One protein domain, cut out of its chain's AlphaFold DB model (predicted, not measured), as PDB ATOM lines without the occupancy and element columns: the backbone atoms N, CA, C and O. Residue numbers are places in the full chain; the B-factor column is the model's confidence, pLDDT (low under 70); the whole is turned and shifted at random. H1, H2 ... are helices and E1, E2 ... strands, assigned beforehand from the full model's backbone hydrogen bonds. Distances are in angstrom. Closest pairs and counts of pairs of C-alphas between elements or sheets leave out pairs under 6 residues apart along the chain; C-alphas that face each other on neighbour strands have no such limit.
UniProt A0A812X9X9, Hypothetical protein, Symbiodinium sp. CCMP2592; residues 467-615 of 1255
ATOM      1  N   LEU A 467      -6.371 -24.146 -10.697       71.50
ATOM      2  CA  LEU A 467      -6.399 -25.277 -11.628       71.50
ATOM      3  C   LEU A 467      -5.170 -26.183 -11.486       71.50
ATOM      4  O   LEU A 467      -4.041 -25.684 -11.364       71.50
ATOM      5  N   SER A 468      -5.410 -27.492 -11.568       81.50
ATOM      6  CA  SER A 468      -4.353 -28.495 -11.665       81.50
ATOM      7  C   SER A 468      -3.554 -28.338 -12.970       81.50
ATOM      8  O   SER A 468      -3.878 -27.512 -13.831       81.50
ATOM      9  N   LEU A 469      -2.466 -29.101 -13.120       78.62
ATOM     10  CA  LEU A 469      -1.701 -29.081 -14.368       78.62
ATOM     11  C   LEU A 469      -2.525 -29.682 -15.515       78.62
ATOM     12  O   LEU A 469      -2.505 -29.152 -16.620       78.62
ATOM     13  N   GLU A 470      -3.290 -30.730 -15.216       83.44
ATOM     14  CA  GLU A 470      -4.228 -31.407 -16.109       83.44
ATOM     15  C   GLU A 470      -5.331 -30.447 -16.563       83.44
ATOM     16  O   GLU A 470      -5.467 -30.225 -17.760       83.44
ATOM     17  N   GLU A 471      -6.040 -29.785 -15.641       82.12
ATOM     18  CA  GLU A 471      -7.110 -28.837 -15.994       82.12
ATOM     19  C   GLU A 471      -6.573 -27.639 -16.806       82.12
ATOM     20  O   GLU A 471      -7.218 -27.163 -17.740       82.12
ATOM     21  N   LEU A 472      -5.363 -27.151 -16.501       81.88
ATOM     22  CA  LEU A 472      -4.704 -26.123 -17.317       81.88
ATOM     23  C   LEU A 472      -4.332 -26.634 -18.718       81.88
ATOM     24  O   LEU A 472      -4.441 -25.874 -19.682       81.88
ATOM     25  N   ASN A 473      -3.907 -27.894 -18.835       84.44
ATOM     26  CA  ASN A 473      -3.626 -28.530 -20.117       84.44
ATOM     27  C   ASN A 473      -4.925 -28.799 -20.912       84.44
ATOM     28  O   ASN A 473      -4.919 -28.660 -22.130       84.44
ATOM     29  N   GLU A 474      -6.053 -29.100 -20.259       86.06
ATOM     30  CA  GLU A 474      -7.367 -29.250 -20.905       86.06
ATOM     31  C   GLU A 474      -7.860 -27.932 -21.517       86.06
ATOM     32  O   GLU A 474      -8.228 -27.896 -22.692       86.06
ATOM     33  N   VAL A 475      -7.816 -26.816 -20.773       82.50
ATOM     34  CA  VAL A 475      -8.219 -25.503 -21.320       82.50
ATOM     35  C   VAL A 475      -7.252 -25.039 -22.421       82.50
ATOM     36  O   VAL A 475      -7.665 -24.360 -23.361       82.50
ATOM     37  N   ALA A 476      -5.979 -25.439 -22.355       84.94
ATOM     38  CA  ALA A 476      -5.001 -25.228 -23.422       84.94
ATOM     39  C   ALA A 476      -5.280 -26.087 -24.676       84.94
ATOM     40  O   ALA A 476      -5.151 -25.588 -25.793       84.94
ATOM     41  N   ALA A 477      -5.716 -27.339 -24.508       85.00
ATOM     42  CA  ALA A 477      -6.110 -28.236 -25.597       85.00
ATOM     43  C   ALA A 477      -7.452 -27.844 -26.243       85.00
ATOM     44  O   ALA A 477      -7.677 -28.128 -27.414       85.00
ATOM     45  N   ALA A 478      -8.325 -27.148 -25.507       86.94
ATOM     46  CA  ALA A 478      -9.592 -26.601 -26.001       86.94
ATOM     47  C   ALA A 478      -9.445 -25.305 -26.836       86.94
ATOM     48  O   ALA A 478     -10.447 -24.694 -27.217       86.94
ATOM     49  N   MET A 479      -8.217 -24.853 -27.102       89.62
ATOM     50  CA  MET A 479      -7.933 -23.732 -28.004       89.62
ATOM     51  C   MET A 479      -7.984 -24.182 -29.477       89.62
ATOM     52  O   MET A 479      -7.743 -25.343 -29.783       89.62
ATOM     53  N   GLU A 480      -8.295 -23.267 -30.402       90.25
ATOM     54  CA  GLU A 480      -8.545 -23.611 -31.818       90.25
ATOM     55  C   GLU A 480      -7.272 -24.006 -32.593       90.25
ATOM     56  O   GLU A 480      -7.309 -24.919 -33.413       90.25
ATOM     57  N   ASP A 481      -6.145 -23.345 -32.307       93.31
ATOM     58  CA  ASP A 481      -4.809 -23.698 -32.810       93.31
ATOM     59  C   ASP A 481      -3.753 -23.371 -31.729       93.31
ATOM     60  O   ASP A 481      -3.149 -22.293 -31.746       93.31
ATOM     61  N   PRO A 482      -3.576 -24.230 -30.705       94.56
ATOM     62  CA  PRO A 482      -2.614 -23.987 -29.640       94.56
ATOM     63  C   PRO A 482      -1.191 -24.197 -30.167       94.56
ATOM     64  O   PRO A 482      -0.739 -25.318 -30.399       94.56
ATOM     65  N   ARG A 483      -0.461 -23.096 -30.334       96.06
ATOM     66  CA  ARG A 483       0.938 -23.084 -30.784       96.06
ATOM     67  C   ARG A 483       1.891 -22.909 -29.606       96.06
ATOM     68  O   ARG A 483       1.491 -22.456 -28.534       96.06
ATOM     69  N   GLN A 484       3.172 -23.209 -29.787       96.88
ATOM     70  CA  GLN A 484       4.204 -22.898 -28.798       96.88
ATOM     71  C   GLN A 484       5.472 -22.318 -29.422       96.88
ATOM     72  O   GLN A 484       5.772 -22.505 -30.598       96.88
ATOM     73  N   CYS A 485       6.240 -21.592 -28.616       96.94
ATOM     74  CA  CYS A 485       7.501 -21.001 -29.036       96.94
ATOM     75  C   CYS A 485       8.584 -22.071 -29.246       96.94
ATOM     76  O   CYS A 485       9.138 -22.587 -28.271       96.94
ATOM     77  N   GLY A 486       8.974 -22.307 -30.502       96.25
ATOM     78  CA  GLY A 486      10.021 -23.265 -30.874       96.25
ATOM     79  C   GLY A 486      11.410 -22.971 -30.291       96.25
ATOM     80  O   GLY A 486      12.250 -23.862 -30.247       96.25
ATOM     81  N   ARG A 487      11.661 -21.753 -29.783       95.88
ATOM     82  CA  ARG A 487      12.920 -21.402 -29.097       95.88
ATOM     83  C   ARG A 487      12.934 -21.726 -27.597       95.88
ATOM     84  O   ARG A 487      14.017 -21.850 -27.033       95.88
ATOM     85  N   CYS A 488      11.787 -21.779 -26.911       95.00
ATOM     86  CA  CYS A 488      11.783 -21.879 -25.439       95.00
ATOM     87  C   CYS A 488      10.608 -22.636 -24.794       95.00
ATOM     88  O   CYS A 488      10.416 -22.503 -23.581       95.00
ATOM     89  N   GLY A 489       9.812 -23.384 -25.568       94.38
ATOM     90  CA  GLY A 489       8.697 -24.194 -25.052       94.38
ATOM     91  C   GLY A 489       7.613 -23.375 -24.343       94.38
ATOM     92  O   GLY A 489       6.968 -23.852 -23.414       94.38
ATOM     93  N   PHE A 490       7.463 -22.096 -24.703       94.31
ATOM     94  CA  PHE A 490       6.390 -21.258 -24.171       94.31
ATOM     95  C   PHE A 490       5.127 -21.472 -25.005       94.31
ATOM     96  O   PHE A 490       5.029 -20.952 -26.117       94.31
ATOM     97  N   GLY A 491       4.182 -22.226 -24.451       94.31
ATOM     98  CA  GLY A 491       2.840 -22.444 -24.979       94.31
ATOM     99  C   GLY A 491       1.831 -22.701 -23.848       94.31
ATOM    100  O   GLY A 491       2.246 -22.808 -22.690       94.31
ATOM    101  N   PRO A 492       0.526 -22.767 -24.165       95.19
ATOM    102  CA  PRO A 492      -0.037 -22.478 -25.482       95.19
ATOM    103  C   PRO A 492      -0.004 -20.969 -25.794       95.19
ATOM    104  O   PRO A 492      -0.064 -20.117 -24.904       95.19
ATOM    105  N   VAL A 493       0.067 -20.629 -27.077       93.50
ATOM    106  CA  VAL A 493      -0.085 -19.271 -27.605       93.50
ATOM    107  C   VAL A 493      -1.172 -19.297 -28.669       93.50
ATOM    108  O   VAL A 493      -1.118 -20.085 -29.608       93.50
ATOM    109  N   ASP A 494      -2.167 -18.434 -28.491       91.75
ATOM    110  CA  ASP A 494      -3.322 -18.308 -29.376       91.75
ATOM    111  C   ASP A 494      -3.027 -17.278 -30.479       91.75
ATOM    112  O   ASP A 494      -2.962 -16.076 -30.199       91.75
ATOM    113  N   HIS A 495      -2.826 -17.738 -31.715       90.50
ATOM    114  CA  HIS A 495      -2.459 -16.914 -32.875       90.50
ATOM    115  C   HIS A 495      -3.628 -16.768 -33.869       90.50
ATOM    116  O   HIS A 495      -3.520 -17.072 -35.058       90.50
ATOM    117  N   ARG A 496      -4.778 -16.293 -33.378       86.75
ATOM    118  CA  ARG A 496      -6.013 -16.200 -34.179       86.75
ATOM    119  C   ARG A 496      -5.870 -15.316 -35.418       86.75
ATOM    120  O   ARG A 496      -5.434 -14.169 -35.338       86.75
ATOM    121  N   GLY A 497      -6.385 -15.823 -36.535       81.12
ATOM    122  CA  GLY A 497      -6.791 -15.029 -37.697       81.12
ATOM    123  C   GLY A 497      -5.733 -14.758 -38.768       81.12
ATOM    124  O   GLY A 497      -6.107 -14.247 -39.819       81.12
ATOM    125  N   CYS A 498      -4.452 -15.085 -38.559       88.94
ATOM    126  CA  CYS A 498      -3.387 -14.801 -39.530       88.94
ATOM    127  C   CYS A 498      -2.381 -15.954 -39.654       88.94
ATOM    128  O   CYS A 498      -1.639 -16.236 -38.719       88.94
ATOM    129  N   SER A 499      -2.304 -16.571 -40.838       94.25
ATOM    130  CA  SER A 499      -1.234 -17.520 -41.189       94.25
ATOM    131  C   SER A 499       0.115 -16.832 -41.433       94.25
ATOM    132  O   SER A 499       1.159 -17.456 -41.255       94.25
ATOM    133  N   ASP A 500       0.094 -15.551 -41.808       96.44
ATOM    134  CA  ASP A 500       1.246 -14.653 -41.821       96.44
ATOM    135  C   ASP A 500       1.208 -13.760 -40.573       96.44
ATOM    136  O   ASP A 500       0.440 -12.803 -40.471       96.44
ATOM    137  N   LEU A 501       2.054 -14.086 -39.602       96.06
ATOM    138  CA  LEU A 501       2.235 -13.339 -38.367       96.06
ATOM    139  C   LEU A 501       3.009 -12.033 -38.567       96.06
ATOM    140  O   LEU A 501       3.011 -11.211 -37.650       96.06
ATOM    141  N   SER A 502       3.657 -11.813 -39.715       96.56
ATOM    142  CA  SER A 502       4.325 -10.546 -40.027       96.56
ATOM    143  C   SER A 502       3.351  -9.441 -40.427       96.56
ATOM    144  O   SER A 502       3.592  -8.294 -40.052       96.56
ATOM    145  N   ALA A 503       2.213  -9.784 -41.046       95.62
ATOM    146  CA  ALA A 503       1.204  -8.840 -41.540       95.62
ATOM    147  C   ALA A 503       0.763  -7.780 -40.507       95.62
ATOM    148  O   ALA A 503       0.572  -6.619 -40.859       95.62
ATOM    149  N   HIS A 504       0.662  -8.166 -39.229       93.62
ATOM    150  CA  HIS A 504       0.331  -7.264 -38.118       93.62
ATOM    151  C   HIS A 504       1.479  -7.075 -37.111       93.62
ATOM    152  O   HIS A 504       1.322  -6.364 -36.117       93.62
ATOM    153  N   HIS A 505       2.651  -7.695 -37.301       95.12
ATOM    154  CA  HIS A 505       3.706  -7.594 -36.294       95.12
ATOM    155  C   HIS A 505       4.395  -6.222 -36.309       95.12
ATOM    156  O   HIS A 505       5.135  -5.868 -37.223       95.12
ATOM    157  N   GLY A 506       4.210  -5.478 -35.218       93.88
ATOM    158  CA  GLY A 506       4.716  -4.121 -35.051       93.88
ATOM    159  C   GLY A 506       3.702  -3.048 -35.441       93.88
ATOM    160  O   GLY A 506       3.988  -1.869 -35.235       93.88
ATOM    161  N   GLU A 507       2.517  -3.430 -35.933       94.12
ATOM    162  CA  GLU A 507       1.416  -2.497 -36.159       94.12
ATOM    163  C   GLU A 507       1.005  -1.849 -34.831       94.12
ATOM    164  O   GLU A 507       0.758  -2.532 -33.836       94.12
ATOM    165  N   VAL A 508       0.949  -0.518 -34.797       93.94
ATOM    166  CA  VAL A 508       0.547   0.237 -33.606       93.94
ATOM    167  C   VAL A 508      -0.954   0.475 -33.667       93.94
ATOM    168  O   VAL A 508      -1.413   1.309 -34.442       93.94
ATOM    169  N   SER A 509      -1.724  -0.219 -32.826       81.56
ATOM    170  CA  SER A 509      -3.182  -0.098 -32.823       81.56
ATOM    171  C   SER A 509      -3.602   1.325 -32.433       81.56
ATOM    172  O   SER A 509      -3.385   1.766 -31.295       81.56
ATOM    173  N   ILE A 510      -4.224   2.048 -33.361       80.81
ATOM    174  CA  ILE A 510      -4.887   3.332 -33.109       80.81
ATOM    175  C   ILE A 510      -6.351   3.018 -32.743       80.81
ATOM    176  O   ILE A 510      -6.976   2.259 -33.481       80.81
ATOM    177  N   PRO A 511      -6.929   3.554 -31.646       60.38
ATOM    178  CA  PRO A 511      -6.410   4.585 -30.743       60.38
ATOM    179  C   PRO A 511      -5.955   4.023 -29.375       60.38
ATOM    180  O   PRO A 511      -6.549   4.324 -28.343       60.38
ATOM    181  N   GLY A 512      -4.888   3.215 -29.343       73.62
ATOM    182  CA  GLY A 512      -4.325   2.660 -28.097       73.62
ATOM    183  C   GLY A 512      -2.808   2.819 -27.922       73.62
ATOM    184  O   GLY A 512      -2.324   2.832 -26.794       73.62
ATOM    185  N   GLY A 513      -2.041   2.940 -29.010       83.69
ATOM    186  CA  GLY A 513      -0.576   3.065 -28.961       83.69
ATOM    187  C   GLY A 513       0.174   1.769 -28.616       83.69
ATOM    188  O   GLY A 513       1.402   1.773 -28.551       83.69
ATOM    189  N   ALA A 514      -0.538   0.658 -28.412       85.69
ATOM    190  CA  ALA A 514       0.051  -0.663 -28.241       85.69
ATOM    191  C   ALA A 514       0.506  -1.217 -29.599       85.69
ATOM    192  O   ALA A 514      -0.274  -1.257 -30.548       85.69
ATOM    193  N   ALA A 515       1.764  -1.649 -29.693       91.94
ATOM    194  CA  ALA A 515       2.262  -2.371 -30.860       91.94
ATOM    195  C   ALA A 515       1.879  -3.856 -30.762       91.94
ATOM    196  O   ALA A 515       2.170  -4.503 -29.752       91.94
ATOM    197  N   ILE A 516       1.264  -4.403 -31.810       91.94
ATOM    198  CA  ILE A 516       0.893  -5.816 -31.902       91.94
ATOM    199  C   ILE A 516       2.175  -6.658 -31.981       91.94
ATOM    200  O   ILE A 516       2.967  -6.588 -32.927       91.94
ATOM    201  N   SER A 517       2.418  -7.452 -30.941       94.62
ATOM    202  CA  SER A 517       3.631  -8.257 -30.800       94.62
ATOM    203  C   SER A 517       3.314  -9.741 -30.913       94.62
ATOM    204  O   SER A 517       3.186 -10.426 -29.903       94.62
ATOM    205  N   ASN A 518       3.321 -10.257 -32.144       95.75
ATOM    206  CA  ASN A 518       3.251 -11.694 -32.438       95.75
ATOM    207  C   ASN A 518       4.537 -12.461 -32.049       95.75
ATOM    208  O   ASN A 518       4.721 -13.604 -32.450       95.75
ATOM    209  N   ARG A 519       5.447 -11.843 -31.283       96.94
ATOM    210  CA  ARG A 519       6.637 -12.496 -30.719       96.94
ATOM    211  C   ARG A 519       6.278 -13.269 -29.455       96.94
ATOM    212  O   ARG A 519       5.472 -12.803 -28.655       96.94
ATOM    213  N   CYS A 520       6.983 -14.368 -29.200       96.00
ATOM    214  CA  CYS A 520       6.910 -15.093 -27.936       96.00
ATOM    215  C   CYS A 520       7.194 -14.147 -26.749       96.00
ATOM    216  O   CYS A 520       8.322 -13.650 -26.638       96.00
ATOM    217  N   PRO A 521       6.256 -13.962 -25.799       90.50
ATOM    218  CA  PRO A 521       6.411 -12.992 -24.710       90.50
ATOM    219  C   PRO A 521       7.533 -13.358 -23.725       90.50
ATOM    220  O   PRO A 521       8.034 -12.483 -23.028       90.50
ATOM    221  N   ARG A 522       7.965 -14.629 -23.690       89.81
ATOM    222  CA  ARG A 522       9.061 -15.113 -22.830       89.81
ATOM    223  C   ARG A 522      10.475 -14.845 -23.369       89.81
ATOM    224  O   ARG A 522      11.391 -14.712 -22.570       89.81
ATOM    225  N   CYS A 523      10.691 -14.818 -24.690       95.06
ATOM    226  CA  CYS A 523      12.051 -14.771 -25.267       95.06
ATOM    227  C   CYS A 523      12.205 -13.945 -26.559       95.06
ATOM    228  O   CYS A 523      13.267 -13.975 -27.178       95.06
ATOM    229  N   GLY A 524      11.155 -13.251 -27.013       95.31
ATOM    230  CA  GLY A 524      11.201 -12.412 -28.216       95.31
ATOM    231  C   GLY A 524      11.370 -13.166 -29.544       95.31
ATOM    232  O   GLY A 524      11.522 -12.516 -30.581       95.31
ATOM    233  N   TRP A 525      11.336 -14.505 -29.533       97.25
ATOM    234  CA  TRP A 525      11.334 -15.320 -30.749       97.25
ATOM    235  C   TRP A 525      10.115 -14.999 -31.610       97.25
ATOM    236  O   TRP A 525       9.014 -14.794 -31.095       97.25
ATOM    237  N   PHE A 526      10.339 -14.917 -32.912       97.38
ATOM    238  CA  PHE A 526       9.346 -14.554 -33.903       97.38
ATOM    239  C   PHE A 526       9.737 -15.196 -35.227       97.38
ATOM    240  O   PHE A 526      10.875 -15.039 -35.671       97.38
ATOM    241  N   VAL A 527       8.773 -15.866 -35.838       97.56
ATOM    242  CA  VAL A 527       8.802 -16.348 -37.216       97.56
ATOM    243  C   VAL A 527       7.570 -15.786 -37.915       97.56
ATOM    244  O   VAL A 527       6.524 -15.610 -37.283       97.56
ATOM    245  N   SER A 528       7.709 -15.428 -39.190       97.12
ATOM    246  CA  SER A 528       6.648 -14.767 -39.957       97.12
ATOM    247  C   SER A 528       5.511 -15.713 -40.324       97.12
ATOM    248  O   SER A 528       4.383 -15.257 -40.445       97.12
ATOM    249  N   VAL A 529       5.765 -17.014 -40.468       97.31
ATOM    250  CA  VAL A 529       4.736 -17.990 -40.844       97.31
ATOM    251  C   VAL A 529       4.224 -18.724 -39.604       97.31
ATOM    252  O   VAL A 529       5.005 -19.266 -38.823       97.31
ATOM    253  N   LEU A 530       2.904 -18.789 -39.426       96.69
ATOM    254  CA  LEU A 530       2.274 -19.470 -38.288       96.69
ATOM    255  C   LEU A 530       2.640 -20.962 -38.218       96.69
ATOM    256  O   LEU A 530       2.858 -21.490 -37.134       96.69
ATOM    257  N   SER A 531       2.794 -21.634 -39.363       96.44
ATOM    258  CA  SER A 531       3.198 -23.047 -39.421       96.44
ATOM    259  C   SER A 531       4.649 -23.313 -38.998       96.44
ATOM    260  O   SER A 531       5.018 -24.472 -38.838       96.44
ATOM    261  N   GLU A 532       5.478 -22.277 -38.831       97.19
ATOM    262  CA  GLU A 532       6.817 -22.406 -38.237       97.19
ATOM    263  C   GLU A 532       6.780 -22.363 -36.701       97.19
ATOM    264  O   GLU A 532       7.770 -22.715 -36.062       97.19
ATOM    265  N   TRP A 533       5.650 -21.986 -36.087       97.44
ATOM    266  CA  TRP A 533       5.407 -22.252 -34.670       97.44
ATOM    267  C   TRP A 533       5.014 -23.724 -34.497       97.44
ATOM    268  O   TRP A 533       3.985 -24.141 -35.048       97.44
ATOM    269  N   PRO A 534       5.778 -24.516 -33.717       97.25
ATOM    270  CA  PRO A 534       5.362 -25.860 -33.352       97.25
ATOM    271  C   PRO A 534       3.968 -25.872 -32.732       97.25
ATOM    272  O   PRO A 534       3.573 -24.950 -32.012       97.25
ATOM    273  N   GLU A 535       3.245 -26.952 -32.989       96.75
ATOM    274  CA  GLU A 535       2.024 -27.276 -32.258       96.75
ATOM    275  C   GLU A 535       2.387 -27.456 -30.778       96.75
ATOM    276  O   GLU A 535       3.477 -27.933 -30.431       96.75
ATOM    277  N   TRP A 536       1.524 -26.965 -29.893       96.44
ATOM    278  CA  TRP A 536       1.725 -27.118 -28.460       96.44
ATOM    279  C   TRP A 536       1.571 -28.596 -28.090       96.44
ATOM    280  O   TRP A 536       0.603 -29.252 -28.458       96.44
ATOM    281  N   ASP A 537       2.558 -29.121 -27.372       94.94
ATOM    282  CA  ASP A 537       2.765 -30.556 -27.152       94.94
ATOM    283  C   ASP A 537       2.006 -31.125 -25.943       94.94
ATOM    284  O   ASP A 537       2.379 -32.162 -25.401       94.94
ATOM    285  N   GLY A 538       0.940 -30.448 -25.514       93.12
ATOM    286  CA  GLY A 538       0.128 -30.863 -24.372       93.12
ATOM    287  C   GLY A 538       0.722 -30.522 -23.002       93.12
ATOM    288  O   GLY A 538       0.035 -30.710 -22.000       93.12
ATOM    289  N   GLU A 539       1.949 -29.991 -22.917       87.31
ATOM    290  CA  GLU A 539       2.616 -29.731 -21.637       87.31
ATOM    291  C   GLU A 539       2.820 -28.237 -21.338       87.31
ATOM    292  O   GLU A 539       3.597 -27.525 -21.979       87.31
ATOM    293  N   LEU A 540       2.214 -27.744 -20.254       83.56
ATOM    294  CA  LEU A 540       2.562 -26.456 -19.643       83.56
ATOM    295  C   LEU A 540       3.872 -26.543 -18.834       83.56
ATOM    296  O   LEU A 540       3.892 -26.352 -17.613       83.56
ATOM    297  N   ARG A 541       4.993 -26.812 -19.519       76.81
ATOM    298  CA  ARG A 541       6.304 -27.153 -18.919       76.81
ATOM    299  C   ARG A 541       6.902 -26.131 -17.946       76.81
ATOM    300  O   ARG A 541       7.783 -26.486 -17.171       76.81
ATOM    301  N   THR A 542       6.478 -24.865 -17.965       77.75
ATOM    302  CA  THR A 542       7.093 -23.813 -17.132       77.75
ATOM    303  C   THR A 542       6.085 -23.102 -16.234       77.75
ATOM    304  O   THR A 542       5.032 -22.660 -16.690       77.75
ATOM    305  N   GLU A 543       6.443 -22.889 -14.961       75.75
ATOM    306  CA  GLU A 543       5.635 -22.076 -14.034       75.75
ATOM    307  C   GLU A 543       5.481 -20.630 -14.536       75.75
ATOM    308  O   GLU A 543       4.468 -19.994 -14.273       75.75
ATOM    309  N   GLN A 544       6.431 -20.134 -15.338       67.81
ATOM    310  CA  GLN A 544       6.342 -18.844 -16.034       67.81
ATOM    311  C   GLN A 544       5.214 -18.829 -17.085       67.81
ATOM    312  O   GLN A 544       4.464 -17.856 -17.154       67.81
ATOM    313  N   GLY A 545       5.049 -19.912 -17.858       72.25
ATOM    314  CA  GLY A 545       3.896 -20.119 -18.743       72.25
ATOM    315  C   GLY A 545       2.584 -20.153 -17.966       72.25
ATOM    316  O   GLY A 545       1.678 -19.369 -18.244       72.25
ATOM    317  N   ARG A 546       2.524 -20.977 -16.913       77.44
ATOM    318  CA  ARG A 546       1.342 -21.111 -16.042       77.44
ATOM    319  C   ARG A 546       0.964 -19.787 -15.364       77.44
ATOM    320  O   ARG A 546      -0.211 -19.439 -15.317       77.44
ATOM    321  N   ALA A 547       1.938 -19.006 -14.896       72.81
ATOM    322  CA  ALA A 547       1.717 -17.692 -14.291       72.81
ATOM    323  C   ALA A 547       1.196 -16.652 -15.298       72.81
ATOM    324  O   ALA A 547       0.222 -15.961 -14.999       72.81
ATOM    325  N   LEU A 548       1.778 -16.572 -16.503       70.00
ATOM    326  CA  LEU A 548       1.289 -15.679 -17.563       70.00
ATOM    327  C   LEU A 548      -0.118 -16.067 -18.041       70.00
ATOM    328  O   LEU A 548      -0.939 -15.182 -18.284       70.00
ATOM    329  N   TYR A 549      -0.426 -17.364 -18.113       74.12
ATOM    330  CA  TYR A 549      -1.759 -17.857 -18.463       74.12
ATOM    331  C   TYR A 549      -2.804 -17.470 -17.402       74.12
ATOM    332  O   TYR A 549      -3.801 -16.817 -17.723       74.12
ATOM    333  N   ARG A 550      -2.529 -17.757 -16.116       75.81
ATOM    334  CA  ARG A 550      -3.355 -17.320 -14.970       75.81
ATOM    335  C   ARG A 550      -3.563 -15.798 -14.970       75.81
ATOM    336  O   ARG A 550      -4.682 -15.329 -14.769       75.81
ATOM    337  N   GLN A 551      -2.510 -15.022 -15.242       72.19
ATOM    338  CA  GLN A 551      -2.581 -13.561 -15.312       72.19
ATOM    339  C   GLN A 551      -3.466 -13.075 -16.470       72.19
ATOM    340  O   GLN A 551      -4.279 -12.173 -16.261       72.19
ATOM    341  N   ARG A 552      -3.342 -13.663 -17.670       71.19
ATOM    342  CA  ARG A 552      -4.165 -13.295 -18.833       71.19
ATOM    343  C   ARG A 552      -5.646 -13.546 -18.554       71.19
ATOM    344  O   ARG A 552      -6.442 -12.629 -18.729       71.19
ATOM    345  N   ALA A 553      -5.990 -14.726 -18.036       69.88
ATOM    346  CA  ALA A 553      -7.358 -15.039 -17.625       69.88
ATOM    347  C   ALA A 553      -7.890 -14.012 -16.608       69.88
ATOM    348  O   ALA A 553      -8.955 -13.424 -16.809       69.88
ATOM    349  N   TRP A 554      -7.122 -13.726 -15.548       72.56
ATOM    350  CA  TRP A 554      -7.509 -12.758 -14.514       72.56
ATOM    351  C   TRP A 554      -7.724 -11.335 -15.057       72.56
ATOM    352  O   TRP A 554      -8.606 -10.617 -14.580       72.56
ATOM    353  N   CYS A 555      -6.972 -10.918 -16.079       67.69
ATOM    354  CA  CYS A 555      -7.187  -9.634 -16.742       67.69
ATOM    355  C   CYS A 555      -8.556  -9.549 -17.439       67.69
ATOM    356  O   CYS A 555      -9.269  -8.571 -17.202       67.69
ATOM    357  N   GLU A 556      -8.953 -10.562 -18.217       64.75
ATOM    358  CA  GLU A 556     -10.273 -10.605 -18.876       64.75
ATOM    359  C   GLU A 556     -11.414 -10.588 -17.843       64.75
ATOM    360  O   GLU A 556     -12.348  -9.784 -17.930       64.75
ATOM    361  N   ILE A 557     -11.284 -11.407 -16.793       66.12
ATOM    362  CA  ILE A 557     -12.211 -11.471 -15.652       66.12
ATOM    363  C   ILE A 557     -12.424 -10.080 -15.033       66.12
ATOM    364  O   ILE A 557     -13.560  -9.636 -14.844       66.12
ATOM    365  N   VAL A 558     -11.338  -9.358 -14.742       70.50
ATOM    366  CA  VAL A 558     -11.395  -8.025 -14.120       70.50
ATOM    367  C   VAL A 558     -11.985  -6.968 -15.063       70.50
ATOM    368  O   VAL A 558     -12.623  -6.024 -14.584       70.50
ATOM    369  N   VAL A 559     -11.825  -7.101 -16.383       67.69
ATOM    370  CA  VAL A 559     -12.502  -6.236 -17.367       67.69
ATOM    371  C   VAL A 559     -14.011  -6.482 -17.342       67.69
ATOM    372  O   VAL A 559     -14.772  -5.529 -17.154       67.69
ATOM    373  N   CYS A 560     -14.446  -7.741 -17.426       64.75
ATOM    374  CA  CYS A 560     -15.865  -8.102 -17.453       64.75
ATOM    375  C   CYS A 560     -16.592  -7.707 -16.155       64.75
ATOM    376  O   CYS A 560     -17.639  -7.055 -16.195       64.75
ATOM    377  N   VAL A 561     -16.001  -7.992 -14.988       71.25
ATOM    378  CA  VAL A 561     -16.561  -7.597 -13.679       71.25
ATOM    379  C   VAL A 561     -16.680  -6.072 -13.555       71.25
ATOM    380  O   VAL A 561     -17.682  -5.571 -13.042       71.25
ATOM    381  N   ARG A 562     -15.709  -5.298 -14.065       70.75
ATOM    382  CA  ARG A 562     -15.798  -3.825 -14.093       70.75
ATOM    383  C   ARG A 562     -16.846  -3.305 -15.079       70.75
ATOM    384  O   ARG A 562     -17.464  -2.283 -14.782       70.75
ATOM    385  N   ALA A 563     -17.058  -3.966 -16.217       68.56
ATOM    386  CA  ALA A 563     -18.109  -3.603 -17.167       68.56
ATOM    387  C   ALA A 563     -19.501  -3.781 -16.536       68.56
ATOM    388  O   ALA A 563     -20.277  -2.825 -16.490       68.56
ATOM    389  N   ALA A 564     -19.767  -4.945 -15.940       69.69
ATOM    390  CA  ALA A 564     -21.030  -5.214 -15.253       69.69
ATOM    391  C   ALA A 564     -21.231  -4.343 -13.991       69.69
ATOM    392  O   ALA A 564     -22.339  -3.888 -13.720       69.69
ATOM    393  N   SER A 565     -20.161  -4.004 -13.257       71.94
ATOM    394  CA  SER A 565     -20.244  -3.061 -12.124       71.94
ATOM    395  C   SER A 565     -20.728  -1.667 -12.559       71.94
ATOM    396  O   SER A 565     -21.566  -1.063 -11.889       71.94
ATOM    397  N   LYS A 566     -20.245  -1.147 -13.701       73.25
ATOM    398  CA  LYS A 566     -20.707   0.143 -14.252       73.25
ATOM    399  C   LYS A 566     -22.191   0.099 -14.630       73.25
ATOM    400  O   LYS A 566     -22.907   1.056 -14.342       73.25
ATOM    401  N   ALA A 567     -22.640  -1.022 -15.199       70.06
ATOM    402  CA  ALA A 567     -24.031  -1.255 -15.589       70.06
ATOM    403  C   ALA A 567     -25.020  -1.172 -14.417       70.06
ATOM    404  O   ALA A 567     -26.173  -0.812 -14.618       70.06
ATOM    405  N   LEU A 568     -24.570  -1.454 -13.191       73.19
ATOM    406  CA  LEU A 568     -25.379  -1.331 -11.976       73.19
ATOM    407  C   LEU A 568     -25.281   0.071 -11.349       73.19
ATOM    408  O   LEU A 568     -26.292   0.649 -10.948       73.19
ATOM    409  N   VAL A 569     -24.073   0.642 -11.282       76.75
ATOM    410  CA  VAL A 569     -23.820   1.913 -10.579       76.75
ATOM    411  C   VAL A 569     -24.343   3.133 -11.345       76.75
ATOM    412  O   VAL A 569     -24.928   4.025 -10.729       76.75
ATOM    413  N   VAL A 570     -24.164   3.201 -12.669       76.06
ATOM    414  CA  VAL A 570     -24.530   4.402 -13.449       76.06
ATOM    415  C   VAL A 570     -26.048   4.630 -13.515       76.06
ATOM    416  O   VAL A 570     -26.469   5.751 -13.219       76.06
ATOM    417  N   PRO A 571     -26.904   3.620 -13.785       75.62
ATOM    418  CA  PRO A 571     -28.352   3.805 -13.707       75.62
ATOM    419  C   PRO A 571     -28.808   4.209 -12.311       75.62
ATOM    420  O   PRO A 571     -29.666   5.077 -12.183       75.62
ATOM    421  N   TYR A 572     -28.219   3.634 -11.257       70.69
ATOM    422  CA  TYR A 572     -28.577   3.998  -9.888       70.69
ATOM    423  C   TYR A 572     -28.207   5.452  -9.549       70.69
ATOM    424  O   TYR A 572     -28.997   6.162  -8.924       70.69
ATOM    425  N   ALA A 573     -27.063   5.945 -10.031       74.06
ATOM    426  CA  ALA A 573     -26.717   7.362  -9.933       74.06
ATOM    427  C   ALA A 573     -27.716   8.255 -10.699       74.06
ATOM    428  O   ALA A 573     -28.108   9.308 -10.197       74.06
ATOM    429  N   MET A 574     -28.192   7.820 -11.872       78.69
ATOM    430  CA  MET A 574     -29.245   8.511 -12.633       78.69
ATOM    431  C   MET A 574     -30.613   8.475 -11.925       78.69
ATOM    432  O   MET A 574     -31.351   9.457 -11.993       78.69
ATOM    433  N   LEU A 575     -30.927   7.404 -11.186       71.88
ATOM    434  CA  LEU A 575     -32.105   7.297 -10.315       71.88
ATOM    435  C   LEU A 575     -32.056   8.269  -9.140       71.88
ATOM    436  O   LEU A 575     -33.028   8.985  -8.908       71.88
ATOM    437  N   LEU A 576     -30.926   8.350  -8.436       75.56
ATOM    438  CA  LEU A 576     -30.732   9.356  -7.391       75.56
ATOM    439  C   LEU A 576     -30.830  10.780  -7.956       75.56
ATOM    440  O   LEU A 576     -31.519  11.618  -7.377       75.56
ATOM    441  N   LEU A 577     -30.199  11.046  -9.104       74.56
ATOM    442  CA  LEU A 577     -30.216  12.361  -9.742       74.56
ATOM    443  C   LEU A 577     -31.632  12.783 -10.161       74.56
ATOM    444  O   LEU A 577     -32.072  13.873  -9.807       74.56
ATOM    445  N   GLY A 578     -32.367  11.937 -10.884       76.38
ATOM    446  CA  GLY A 578     -33.715  12.271 -11.347       76.38
ATOM    447  C   GLY A 578     -34.758  12.329 -10.220       76.38
ATOM    448  O   GLY A 578     -35.678  13.147 -10.285       76.38
ATOM    449  N   ASN A 579     -34.557  11.573  -9.129       72.38
ATOM    450  CA  ASN A 579     -35.312  11.745  -7.882       72.38
ATOM    451  C   ASN A 579     -35.022  13.107  -7.223       72.38
ATOM    452  O   ASN A 579     -35.962  13.806  -6.850       72.38
ATOM    453  N   HIS A 580     -33.754  13.531  -7.135       76.44
ATOM    454  CA  HIS A 580     -33.392  14.872  -6.649       76.44
ATOM    455  C   HIS A 580     -33.924  16.004  -7.545       76.44
ATOM    456  O   HIS A 580     -34.239  17.081  -7.046       76.44
ATOM    457  N   LEU A 581     -34.063  15.761  -8.852       77.50
ATOM    458  CA  LEU A 581     -34.671  16.689  -9.814       77.50
ATOM    459  C   LEU A 581     -36.213  16.622  -9.846       77.50
ATOM    460  O   LEU A 581     -36.832  17.343 -10.630       77.50
ATOM    461  N   GLY A 582     -36.840  15.767  -9.029       88.19
ATOM    462  CA  GLY A 582     -38.297  15.635  -8.936       88.19
ATOM    463  C   GLY A 582     -38.977  15.172 -10.231       88.19
ATOM    464  O   GLY A 582     -40.124  15.537 -10.476       88.19
ATOM    465  N   SER A 583     -38.279  14.418 -11.088       84.81
ATOM    466  CA  SER A 583     -38.774  14.044 -12.419       84.81
ATOM    467  C   SER A 583     -38.502  12.564 -12.739       84.81
ATOM    468  O   SER A 583     -37.467  12.244 -13.328       84.81
ATOM    469  N   PRO A 584     -39.429  11.641 -12.400       70.12
ATOM    470  CA  PRO A 584     -39.258  10.209 -12.665       70.12
ATOM    471  C   PRO A 584     -39.196   9.890 -14.166       70.12
ATOM    472  O   PRO A 584     -38.488   8.975 -14.576       70.12
ATOM    473  N   THR A 585     -39.847  10.686 -15.014       73.50
ATOM    474  CA  THR A 585     -39.765  10.540 -16.472       73.50
ATOM    475  C   THR A 585     -38.364  10.893 -17.001       73.50
ATOM    476  O   THR A 585     -37.844  10.197 -17.873       73.50
ATOM    477  N   LEU A 586     -37.697  11.912 -16.432       73.19
ATOM    478  CA  LEU A 586     -36.292  12.220 -16.739       73.19
ATOM    479  C   LEU A 586     -35.358  11.118 -16.220       73.19
ATOM    480  O   LEU A 586     -34.439  10.724 -16.937       73.19
ATOM    481  N   THR A 587     -35.622  10.575 -15.023       76.44
ATOM    482  CA  THR A 587     -34.935   9.378 -14.513       76.44
ATOM    483  C   THR A 587     -34.996   8.241 -15.528       76.44
ATOM    484  O   THR A 587     -33.956   7.722 -15.930       76.44
ATOM    485  N   ALA A 588     -36.202   7.870 -15.966       72.25
ATOM    486  CA  ALA A 588     -36.420   6.765 -16.889       72.25
ATOM    487  C   ALA A 588     -35.712   6.993 -18.234       72.25
ATOM    488  O   ALA A 588     -35.083   6.071 -18.745       72.25
ATOM    489  N   MET A 589     -35.738   8.218 -18.775       73.69
ATOM    490  CA  MET A 589     -35.018   8.562 -20.009       73.69
ATOM    491  C   MET A 589     -33.495   8.458 -19.870       73.69
ATOM    492  O   MET A 589     -32.851   7.884 -20.748       73.69
ATOM    493  N   LEU A 590     -32.912   8.963 -18.777       74.50
ATOM    494  CA  LEU A 590     -31.469   8.859 -18.530       74.50
ATOM    495  C   LEU A 590     -31.045   7.391 -18.377       74.50
ATOM    496  O   LEU A 590     -30.141   6.936 -19.080       74.50
ATOM    497  N   VAL A 591     -31.770   6.634 -17.548       75.94
ATOM    498  CA  VAL A 591     -31.574   5.193 -17.328       75.94
ATOM    499  C   VAL A 591     -31.677   4.404 -18.642       75.94
ATOM    500  O   VAL A 591     -30.780   3.621 -18.943       75.94
ATOM    501  N   LEU A 592     -32.705   4.645 -19.467       74.81
ATOM    502  CA  LEU A 592     -32.867   4.006 -20.782       74.81
ATOM    503  C   LEU A 592     -31.742   4.365 -21.761       74.81
ATOM    504  O   LEU A 592     -31.226   3.477 -22.439       74.81
ATOM    505  N   SER A 593     -31.350   5.641 -21.833       74.38
ATOM    506  CA  SER A 593     -30.317   6.113 -22.768       74.38
ATOM    507  C   SER A 593     -28.927   5.544 -22.471       74.38
ATOM    508  O   SER A 593     -28.145   5.341 -23.396       74.38
ATOM    509  N   TYR A 594     -28.638   5.226 -21.204       79.00
ATOM    510  CA  TYR A 594     -27.419   4.517 -20.815       79.00
ATOM    511  C   TYR A 594     -27.531   2.999 -21.025       79.00
ATOM    512  O   TYR A 594     -26.593   2.364 -21.507       79.00
ATOM    513  N   LEU A 595     -28.673   2.401 -20.669       74.31
ATOM    514  CA  LEU A 595     -28.814   0.944 -20.626       74.31
ATOM    515  C   LEU A 595     -29.124   0.288 -21.968       74.31
ATOM    516  O   LEU A 595     -28.684  -0.838 -22.175       74.31
ATOM    517  N   ALA A 596     -29.843   0.948 -22.879       70.81
ATOM    518  CA  ALA A 596     -30.161   0.347 -24.173       70.81
ATOM    519  C   ALA A 596     -28.904   0.091 -25.040       70.81
ATOM    520  O   ALA A 596     -28.780  -1.026 -25.546       70.81
ATOM    521  N   PRO A 597     -27.932   1.027 -25.162       66.25
ATOM    522  CA  PRO A 597     -26.661   0.744 -25.834       66.25
ATOM    523  C   PRO A 597     -25.842  -0.329 -25.104       66.25
ATOM    524  O   PRO A 597     -25.396  -1.289 -25.727       66.25
ATOM    525  N   TRP A 598     -25.711  -0.217 -23.775       77.19
ATOM    526  CA  TRP A 598     -24.919  -1.161 -22.979       77.19
ATOM    527  C   TRP A 598     -25.440  -2.602 -23.087       77.19
ATOM    528  O   TRP A 598     -24.660  -3.530 -23.299       77.19
ATOM    529  N   ALA A 599     -26.758  -2.800 -22.982       65.25
ATOM    530  CA  ALA A 599     -27.369  -4.122 -23.083       65.25
ATOM    531  C   ALA A 599     -27.201  -4.725 -24.486       65.25
ATOM    532  O   ALA A 599     -26.949  -5.922 -24.599       65.25
ATOM    533  N   TYR A 600     -27.284  -3.906 -25.541       70.25
ATOM    534  CA  TYR A 600     -27.062  -4.341 -26.922       70.25
ATOM    535  C   TYR A 600     -25.615  -4.807 -27.160       70.25
ATOM    536  O   TYR A 600     -25.401  -5.912 -27.660       70.25
ATOM    537  N   GLU A 601     -24.621  -4.018 -26.739       65.00
ATOM    538  CA  GLU A 601     -23.200  -4.376 -26.867       65.00
ATOM    539  C   GLU A 601     -22.858  -5.668 -26.106       65.00
ATOM    540  O   GLU A 601     -22.178  -6.548 -26.635       65.00
ATOM    541  N   ASN A 602     -23.361  -5.820 -24.877       62.28
ATOM    542  CA  ASN A 602     -23.039  -6.977 -24.038       62.28
ATOM    543  C   ASN A 602     -23.816  -8.239 -24.450       62.28
ATOM    544  O   ASN A 602     -23.271  -9.336 -24.338       62.28
ATOM    545  N   ALA A 603     -25.037  -8.109 -24.986       61.16
ATOM    546  CA  ALA A 603     -25.752  -9.228 -25.603       61.16
ATOM    547  C   ALA A 603     -25.003  -9.742 -26.843       61.16
ATOM    548  O   ALA A 603     -24.721 -10.936 -26.926       61.16
ATOM    549  N   SER A 604     -24.579  -8.841 -27.738       58.19
ATOM    550  CA  SER A 604     -23.769  -9.189 -28.915       58.19
ATOM    551  C   SER A 604     -22.448  -9.870 -28.534       58.19
ATOM    552  O   SER A 604     -22.046 -10.840 -29.180       58.19
ATOM    553  N   LEU A 605     -21.792  -9.419 -27.457       56.41
ATOM    554  CA  LEU A 605     -20.592 -10.073 -26.934       56.41
ATOM    555  C   LEU A 605     -20.900 -11.490 -26.418       56.41
ATOM    556  O   LEU A 605     -20.191 -12.430 -26.777       56.41
ATOM    557  N   CYS A 606     -21.975 -11.674 -25.645       51.28
ATOM    558  CA  CYS A 606     -22.380 -12.992 -25.142       51.28
ATOM    559  C   CYS A 606     -22.765 -13.966 -26.268       51.28
ATOM    560  O   CYS A 606     -22.389 -15.137 -26.208       51.28
ATOM    561  N   GLU A 607     -23.453 -13.501 -27.314       55.66
ATOM    562  CA  GLU A 607     -23.750 -14.298 -28.513       55.66
ATOM    563  C   GLU A 607     -22.463 -14.719 -29.236       55.66
ATOM    564  O   GLU A 607     -22.318 -15.885 -29.591       55.66
ATOM    565  N   SER A 608     -21.477 -13.824 -29.381       50.53
ATOM    566  CA  SER A 608     -20.191 -14.185 -30.000       50.53
ATOM    567  C   SER A 608     -19.382 -15.208 -29.182       50.53
ATOM    568  O   SER A 608     -18.807 -16.138 -29.750       50.53
ATOM    569  N   LEU A 609     -19.393 -15.097 -27.848       49.78
ATOM    570  CA  LEU A 609     -18.724 -16.042 -26.950       49.78
ATOM    571  C   LEU A 609     -19.409 -17.416 -26.961       49.78
ATOM    572  O   LEU A 609     -18.741 -18.437 -27.124       49.78
ATOM    573  N   THR A 610     -20.738 -17.458 -26.849       49.69
ATOM    574  CA  THR A 610     -21.498 -18.720 -26.873       49.69
ATOM    575  C   THR A 610     -21.454 -19.400 -28.242       49.69
ATOM    576  O   THR A 610     -21.287 -20.617 -28.304       49.69
ATOM    577  N   ALA A 611     -21.480 -18.643 -29.345       45.41
ATOM    578  CA  ALA A 611     -21.247 -19.190 -30.681       45.41
ATOM    579  C   ALA A 611     -19.867 -19.866 -30.794       45.41
ATOM    580  O   ALA A 611     -19.773 -20.959 -31.351       45.41
ATOM    581  N   SER A 612     -18.809 -19.277 -30.217       40.72
ATOM    582  CA  SER A 612     -17.462 -19.876 -30.252       40.72
ATOM    583  C   SER A 612     -17.388 -21.237 -29.535       40.72
ATOM    584  O   SER A 612     -16.731 -22.153 -30.027       40.72
ATOM    585  N   GLN A 613     -18.145 -21.425 -28.445       43.78
ATOM    586  CA  GLN A 613     -18.243 -22.713 -27.741       43.78
ATOM    587  C   GLN A 613     -18.965 -23.792 -28.568       43.78
ATOM    588  O   GLN A 613     -18.573 -24.958 -28.531       43.78
ATOM    589  N   VAL A 614     -19.980 -23.420 -29.358       40.22
ATOM    590  CA  VAL A 614     -20.695 -24.357 -30.247       40.22
ATOM    591  C   VAL A 614     -19.803 -24.833 -31.402       40.22
ATOM    592  O   VAL A 614     -19.891 -25.994 -31.801       40.22
ATOM    593  N   TYR A 615     -18.902 -23.985 -31.914       36.25
ATOM    594  CA  TYR A 615     -17.937 -24.407 -32.938       36.25
ATOM    595  C   TYR A 615     -16.909 -25.412 -32.402       36.25
ATOM    596  O   TYR A 615     -16.643 -26.405 -33.084       36.25
TER     597      TYR A 615
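AT A GLANCE: This is residues 467 to 615 of the 1255 residues of the protein "Hypothetical protein" of Symbiodinium sp. CCMP2592 (UniProt A0A812X9X9). What shape? A long helical hairpin, H2 and H3, has a head of H1, E1, E2 and residues 495 to 542. What size? 149 residues are printed, mostly helix. It is loose, radius of gyration of the C-alphas 21.2 A, spanning 66 by 36 by 28 A.

IN THESE COORDINATES: Where first? H1 spans residues 469 to 477, from C-alpha 469 at (-1.701, -29.081, -14.368); E1 spans 482 to 485, E2 490 to 494. Where last? H2, 543 to 580, is 54.2 A long; H3, 584 to 615, is 45.4 A, ending at (-17.937, -24.407, -32.938).

HOW THE PARTS SIT: Which strands pair? E1 and E2 are an antiparallel hairpin, with N 485 and O 490 2.8 A apart. Which helices touch? H2 and H3 touch at a shallow tilt of 23 degrees, opposite ways; C-alphas 578 and 587, the closest, are 4.5 A apart. In H1 every O i to N i+4 pair is within hydrogen-bond range.

THE WHOLE: Any cut? The printed part has none, and link E2 to H2 is long. Low confidence? 27 residues, among them 601 to 615, are under 70.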